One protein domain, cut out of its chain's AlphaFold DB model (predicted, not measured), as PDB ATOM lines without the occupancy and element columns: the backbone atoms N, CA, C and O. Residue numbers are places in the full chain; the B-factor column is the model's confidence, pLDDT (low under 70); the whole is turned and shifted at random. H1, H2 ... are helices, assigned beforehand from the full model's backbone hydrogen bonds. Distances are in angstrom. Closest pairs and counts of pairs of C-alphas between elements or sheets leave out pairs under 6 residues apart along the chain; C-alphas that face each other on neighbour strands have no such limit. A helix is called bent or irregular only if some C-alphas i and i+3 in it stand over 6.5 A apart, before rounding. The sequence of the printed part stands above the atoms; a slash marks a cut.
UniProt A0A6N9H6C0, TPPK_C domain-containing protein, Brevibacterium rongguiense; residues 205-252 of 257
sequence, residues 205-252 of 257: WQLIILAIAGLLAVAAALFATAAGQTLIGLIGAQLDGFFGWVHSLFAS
ATOM      1  N   TRP A 205     -19.636  -0.522  -6.890       77.06
ATOM      2  CA  TRP A 205     -19.404  -1.890  -7.352       77.06
ATOM      3  C   TRP A 205     -18.442  -2.005  -8.545       77.06
ATOM      4  O   TRP A 205     -17.616  -2.908  -8.592       77.06
ATOM      5  N   GLN A 206     -18.503  -1.077  -9.501       85.19
ATOM      6  CA  GLN A 206     -17.598  -1.040 -10.654       85.19
ATOM      7  C   GLN A 206     -16.167  -0.703 -10.221       85.19
ATOM      8  O   GLN A 206     -15.224  -1.281 -10.752       85.19
ATOM      9  N   LEU A 207     -16.005   0.168  -9.217       85.44
ATOM     10  CA  LEU A 207     -14.701   0.446  -8.606       85.44
ATOM     11  C   LEU A 207     -14.165  -0.773  -7.848       85.44
ATOM     12  O   LEU A 207     -12.977  -1.063  -7.940       85.44
ATOM     13  N   ILE A 208     -15.034  -1.521  -7.160       90.75
ATOM     14  CA  ILE A 208     -14.662  -2.779  -6.495       90.75
ATOM     15  C   ILE A 208     -14.216  -3.821  -7.528       90.75
ATOM     16  O   ILE A 208     -13.156  -4.415  -7.360       90.75
ATOM     17  N   ILE A 209     -14.966  -4.013  -8.620       93.75
ATOM     18  CA  ILE A 209     -14.570  -4.923  -9.708       93.75
ATOM     19  C   ILE A 209     -13.226  -4.494 -10.305       93.75
ATOM     20  O   ILE A 209     -12.363  -5.341 -10.516       93.75
ATOM     21  N   LEU A 210     -13.023  -3.197 -10.551       94.38
ATOM     22  CA  LEU A 210     -11.761  -2.671 -11.072       94.38
ATOM     23  C   LEU A 210     -10.598  -2.911 -10.100       94.38
ATOM     24  O   LEU A 210      -9.525  -3.337 -10.524       94.38
ATOM     25  N   ALA A 211     -10.814  -2.690  -8.802       94.75
ATOM     26  CA  ALA A 211      -9.821  -2.953  -7.769       94.75
ATOM     27  C   ALA A 211      -9.463  -4.445  -7.700       94.75
ATOM     28  O   ALA A 211      -8.282  -4.786  -7.673       94.75
ATOM     29  N   ILE A 212     -10.461  -5.335  -7.744       96.50
ATOM     30  CA  ILE A 212     -10.255  -6.791  -7.777       96.50
ATOM     31  C   ILE A 212      -9.497  -7.196  -9.044       96.50
ATOM     32  O   ILE A 212      -8.542  -7.963  -8.960       96.50
ATOM     33  N   ALA A 213      -9.868  -6.662 -10.209       97.00
ATOM     34  CA  ALA A 213      -9.174  -6.936 -11.464       97.00
ATOM     35  C   ALA A 213      -7.703  -6.488 -11.410       97.00
ATOM     36  O   ALA A 213      -6.821  -7.237 -11.831       97.00
ATOM     37  N   GLY A 214      -7.425  -5.312 -10.837       96.44
ATOM     38  CA  GLY A 214      -6.064  -4.822 -10.607       96.44
ATOM     39  C   GLY A 214      -5.266  -5.712  -9.651       96.44
ATOM     40  O   GLY A 214      -4.135  -6.083  -9.958       96.44
ATOM     41  N   LEU A 215      -5.868  -6.123  -8.532       96.06
ATOM     42  CA  LEU A 215      -5.269  -7.060  -7.573       96.06
ATOM     43  C   LEU A 215      -4.938  -8.409  -8.215       96.06
ATOM     44  O   LEU A 215      -3.842  -8.927  -8.018       96.06
ATOM     45  N   LEU A 216      -5.854  -8.959  -9.014       95.94
ATOM     46  CA  LEU A 216      -5.636 -10.211  -9.735       95.94
ATOM     47  C   LEU A 216      -4.517 -10.085 -10.771       95.94
ATOM     48  O   LEU A 216      -3.700 -10.994 -10.887       95.94
ATOM     49  N   ALA A 217      -4.440  -8.962 -11.489       95.19
ATOM     50  CA  ALA A 217      -3.361  -8.705 -12.438       95.19
ATOM     51  C   ALA A 217      -1.992  -8.635 -11.740       95.19
ATOM     52  O   ALA A 217      -1.034  -9.252 -12.205       95.19
ATOM     53  N   VAL A 218      -1.907  -7.947 -10.594       92.12
ATOM     54  CA  VAL A 218      -0.685  -7.900  -9.774       92.12
ATOM     55  C   VAL A 218      -0.322  -9.291  -9.261       92.12
ATOM     56  O   VAL A 218       0.825  -9.708  -9.406       92.12
ATOM     57  N   ALA A 219      -1.284 -10.040  -8.718       89.25
ATOM     58  CA  ALA A 219      -1.053 -11.400  -8.242       89.25
ATOM     59  C   ALA A 219      -0.530 -12.305  -9.368       89.25
ATOM     60  O   ALA A 219       0.488 -12.975  -9.197       89.25
ATOM     61  N   ALA A 220      -1.159 -12.269 -10.545       91.94
ATOM     62  CA  ALA A 220      -0.712 -13.021 -11.713       91.94
ATOM     63  C   ALA A 220       0.715 -12.636 -12.138       91.94
ATOM     64  O   ALA A 220       1.524 -13.516 -12.424       91.94
ATOM     65  N   ALA A 221       1.055 -11.343 -12.122       89.69
ATOM     66  CA  ALA A 221       2.403 -10.875 -12.437       89.69
ATOM     67  C   ALA A 221       3.442 -11.373 -11.418       89.69
ATOM     68  O   ALA A 221       4.534 -11.795 -11.805       89.69
ATOM     69  N   LEU A 222       3.100 -11.378 -10.125       86.62
ATOM     70  CA  LEU A 222       3.977 -11.897  -9.075       86.62
ATOM     71  C   LEU A 222       4.215 -13.407  -9.218       86.62
ATOM     72  O   LEU A 222       5.345 -13.855  -9.048       86.62
ATOM     73  N   PHE A 223       3.193 -14.185  -9.588       84.44
ATOM     74  CA  PHE A 223       3.342 -15.625  -9.830       84.44
ATOM     75  C   PHE A 223       4.111 -15.948 -11.114       84.44
ATOM     76  O   PHE A 223       4.860 -16.926 -11.142       84.44
ATOM     77  N   ALA A 224       3.935 -15.153 -12.170       87.50
ATOM     78  CA  ALA A 224       4.554 -15.401 -13.471       87.50
ATOM     79  C   ALA A 224       6.022 -14.949 -13.551       87.50
ATOM     80  O   ALA A 224       6.763 -15.432 -14.406       87.50
ATOM     81  N   THR A 225       6.456 -14.018 -12.695       87.25
ATOM     82  CA  THR A 225       7.807 -13.442 -12.757       87.25
ATOM     83  C   THR A 225       8.745 -14.030 -11.706       87.25
ATOM     84  O   THR A 225       8.388 -14.189 -10.541       87.25
ATOM     85  N   ALA A 226       9.999 -14.281 -12.095       77.19
ATOM     86  CA  ALA A 226      11.035 -14.781 -11.186       77.19
ATOM     87  C   ALA A 226      11.309 -13.811 -10.019       77.19
ATOM     88  O   ALA A 226      11.484 -14.233  -8.875       77.19
ATOM     89  N   ALA A 227      11.280 -12.500 -10.285       77.75
ATOM     90  CA  ALA A 227      11.389 -11.474  -9.249       77.75
ATOM     91  C   ALA A 227      10.196 -11.504  -8.276       77.75
ATOM     92  O   ALA A 227      10.390 -11.386  -7.068       77.75
ATOM     93  N   GLY A 228       8.976 -11.722  -8.778       76.00
ATOM     94  CA  GLY A 228       7.771 -11.836  -7.957       76.00
ATOM     95  C   GLY A 228       7.771 -13.071  -7.059       76.00
ATOM     96  O   GLY A 228       7.508 -12.956  -5.865       76.00
ATOM     97  N   GLN A 229       8.172 -14.229  -7.587       76.94
ATOM     98  CA  GLN A 229       8.343 -15.451  -6.793       76.94
ATOM     99  C   GLN A 229       9.416 -15.286  -5.708       76.94
ATOM    100  O   GLN A 229       9.238 -15.758  -4.586       76.94
ATOM    101  N   THR A 230      10.493 -14.553  -6.009       77.62
ATOM    102  CA  THR A 230      11.533 -14.215  -5.024       77.62
ATOM    103  C   THR A 230      10.977 -13.318  -3.915       77.62
ATOM    104  O   THR A 230      11.236 -13.557  -2.738       77.62
ATOM    105  N   LEU A 231      10.169 -12.313  -4.269       74.62
ATOM    106  CA  LEU A 231       9.526 -11.413  -3.311       74.62
ATOM    107  C   LEU A 231       8.523 -12.155  -2.410       74.62
ATOM    108  O   LEU A 231       8.529 -11.957  -1.198       74.62
ATOM    109  N   ILE A 232       7.703 -13.044  -2.985       76.19
ATOM    110  CA  ILE A 232       6.768 -13.899  -2.234       76.19
ATOM    111  C   ILE A 232       7.538 -14.805  -1.267       76.19
ATOM    112  O   ILE A 232       7.164 -14.907  -0.101       76.19
ATOM    113  N   GLY A 233       8.633 -15.419  -1.724       73.62
ATOM    114  CA  GLY A 233       9.489 -16.256  -0.883       73.62
ATOM    115  C   GLY A 233      10.125 -15.487   0.279       73.62
ATOM    116  O   GLY A 233      10.153 -15.988   1.398       73.62
ATOM    117  N   LEU A 234      10.576 -14.250   0.045       75.44
ATOM    118  CA  LEU A 234      11.131 -13.376   1.086       75.44
ATOM    119  C   LEU A 234      10.084 -12.978   2.136       75.44
ATOM    120  O   LEU A 234      10.379 -13.003   3.330       75.44
ATOM    121  N   ILE A 235       8.866 -12.640   1.704       78.88
ATOM    122  CA  ILE A 235       7.755 -12.312   2.612       78.88
ATOM    123  C   ILE A 235       7.351 -13.546   3.427       78.88
ATOM    124  O   ILE A 235       7.189 -13.443   4.642       78.88
ATOM    125  N   GLY A 236       7.240 -14.713   2.785       77.19
ATOM    126  CA  GLY A 236       6.964 -15.980   3.467       77.19
ATOM    127  C   GLY A 236       8.017 -16.304   4.526       77.19
ATOM    128  O   GLY A 236       7.676 -16.545   5.679       77.19
ATOM    129  N   ALA A 237       9.301 -16.185   4.181       73.50
ATOM    130  CA  ALA A 237      10.398 -16.442   5.110       73.50
ATOM    131  C   ALA A 237      10.418 -15.485   6.318       73.50
ATOM    132  O   ALA A 237      10.766 -15.897   7.424       73.50
ATOM    133  N   GLN A 238      10.032 -14.215   6.142       74.88
ATOM    134  CA  GLN A 238       9.905 -13.277   7.263       74.88
ATOM    135  C   GLN A 238       8.709 -13.589   8.163       74.88
ATOM    136  O   GLN A 238       8.827 -13.461   9.382       74.88
ATOM    137  N   LEU A 239       7.579 -14.009   7.588       77.62
ATOM    138  CA  LEU A 239       6.407 -14.420   8.360       77.62
ATOM    139  C   LEU A 239       6.697 -15.687   9.165       77.62
ATOM    140  O   LEU A 239       6.437 -15.700  10.365       77.62
ATOM    141  N   ASP A 240       7.309 -16.702   8.557       75.88
ATOM    142  CA  ASP A 240       7.704 -17.931   9.256       75.88
ATOM    143  C   ASP A 240       8.721 -17.643  10.368       75.88
ATOM    144  O   ASP A 240       8.606 -18.167  11.477       75.88
ATOM    145  N   GLY A 241       9.680 -16.746  10.114       75.56
ATOM    146  CA  GLY A 241      10.627 -16.278  11.126       75.56
ATOM    147  C   GLY A 241       9.950 -15.536  12.282       75.56
ATOM    148  O   GLY A 241      10.294 -15.756  13.444       75.56
ATOM    149  N   PHE A 242       8.952 -14.699  11.990       79.44
ATOM    150  CA  PHE A 242       8.165 -13.997  13.001       79.44
ATOM    151  C   PHE A 242       7.312 -14.962  13.830       79.44
ATOM    152  O   PHE A 242       7.376 -14.926  15.056       79.44
ATOM    153  N   PHE A 243       6.558 -15.862  13.194       77.19
ATOM    154  CA  PHE A 243       5.742 -16.854  13.898       77.19
ATOM    155  C   PHE A 243       6.597 -17.838  14.702       77.19
ATOM    156  O   PHE A 243       6.217 -18.199  15.815       77.19
ATOM    157  N   GLY A 244       7.774 -18.217  14.200       74.50
ATOM    158  CA  GLY A 244       8.755 -19.012  14.939       74.50
ATOM    159  C   GLY A 244       9.301 -18.282  16.169       74.50
ATOM    160  O   GLY A 244       9.360 -18.861  17.255       74.50
ATOM    161  N   TRP A 245       9.626 -16.992  16.041       78.81
ATOM    162  CA  TRP A 245      10.030 -16.149  17.169       78.81
ATOM    163  C   TRP A 245       8.908 -16.013  18.208       78.81
ATOM    164  O   TRP A 245       9.145 -16.249  19.394       78.81
ATOM    165  N   VAL A 246       7.673 -15.744  17.775       79.44
ATOM    166  CA  VAL A 246       6.493 -15.685  18.651       79.44
ATOM    167  C   VAL A 246       6.290 -17.016  19.382       79.44
ATOM    168  O   VAL A 246       6.148 -17.027  20.603       79.44
ATOM    169  N   HIS A 247       6.350 -18.154  18.685       77.62
ATOM    170  CA  HIS A 247       6.234 -19.466  19.326       77.62
ATOM    171  C   HIS A 247       7.368 -19.747  20.318       77.62
ATOM    172  O   HIS A 247       7.108 -20.317  21.373       77.62
ATOM    173  N   SER A 248       8.600 -19.314  20.039       75.12
ATOM    174  CA  SER A 248       9.731 -19.468  20.967       75.12
ATOM    175  C   SER A 248       9.592 -18.622  22.243       75.12
ATOM    176  O   SER A 248      10.012 -19.050  23.321       75.12
ATOM    177  N   LEU A 249       8.931 -17.464  22.149       76.25
ATOM    178  CA  LEU A 249       8.580 -16.632  23.302       76.25
ATOM    179  C   LEU A 249       7.479 -17.261  24.163       76.25
ATOM    180  O   LEU A 249       7.497 -17.098  25.378       76.25
ATOM    181  N   PHE A 250       6.555 -18.013  23.561       71.94
ATOM    182  CA  PHE A 250       5.537 -18.767  24.302       71.94
ATOM    183  C   PHE A 250       6.021 -20.146  24.789       71.94
ATOM    184  O   PHE A 250       5.429 -20.700  25.712       71.94
ATOM    185  N   ALA A 251       7.086 -20.702  24.202       66.38
ATOM    186  CA  ALA A 251       7.641 -22.013  24.559       66.38
ATOM    187  C   ALA A 251       8.760 -21.960  25.618       66.38
ATOM    188  O   ALA A 251       9.160 -23.000  26.137       66.38
ATOM    189  N   SER A 252       9.267 -20.775  25.969       58.25
ATOM    190  CA  SER A 252      10.281 -20.603  27.018       58.25
ATOM    191  C   SER A 252       9.650 -20.394  28.401       58.25
ATOM    192  O   SER A 252       9.777 -19.343  29.020       58.25
TER     193      SER A 252
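Overview. This is residues 205 to 252 of the 257 residues of the protein "TPPK_C domain-containing protein" of Brevibacterium rongguiense (UniProt A0A6N9H6C0). Two long helices, H1 and H2, meet near their ends as an L, with a single residue at the corner between them. Both arms stick out from that corner, H2 as the longer one, with residues 205 to 217 of H1 and residues 233 to 252 standing free. The printed part has 48 residues, with two named helices in the order H1, H2 and no named strand, and its class is all helix. It is extended, with a radius of gyration of the C-alphas of 16.3 A, and flat, with spans of 50 by 29 by 7 A.

Arrangement. The longest helix, H2, residues 226 to 251, and H1, residues 205 to 224, touch only at the corner by their link. Their closest C-alphas are those of Leu 222 and Gly 228, 4.0 A apart. H1 touches H2 with residues 221 to 223 alone, and H2 touches H1 with residues 228 to 232 alone. The lines of the two helices stand about perpendicular, at 86 degrees. Their centres are 24.4 A apart. In both H1 and H2 every O i to N i+4 pair is within hydrogen-bond range.

Along the chain. H2 measures 36.6 A from the C-alpha of Ala 226 at (11.035, -14.781, -11.186) to the C-alpha of Ala 251 at (7.641, -22.013, 24.559). H1 measures 28.2 A from first to last C-alpha and begins with the C-alpha of Trp 205 at (-19.404, -1.890, -7.352). Neither helix is bent or irregular.

Size, cuts and confidence. The two C-alphas farthest apart are those of Gln 206 and Ser 252, at 50.8 A. The printed part has no cut, and the link from H1 to H2, Thr 225, is tight. The mean pLDDT of the printed part is 82.1, with a mean of 91 in H1 and 76 in H2. Residues 251 to 252 are under 70, of low confidence in this model.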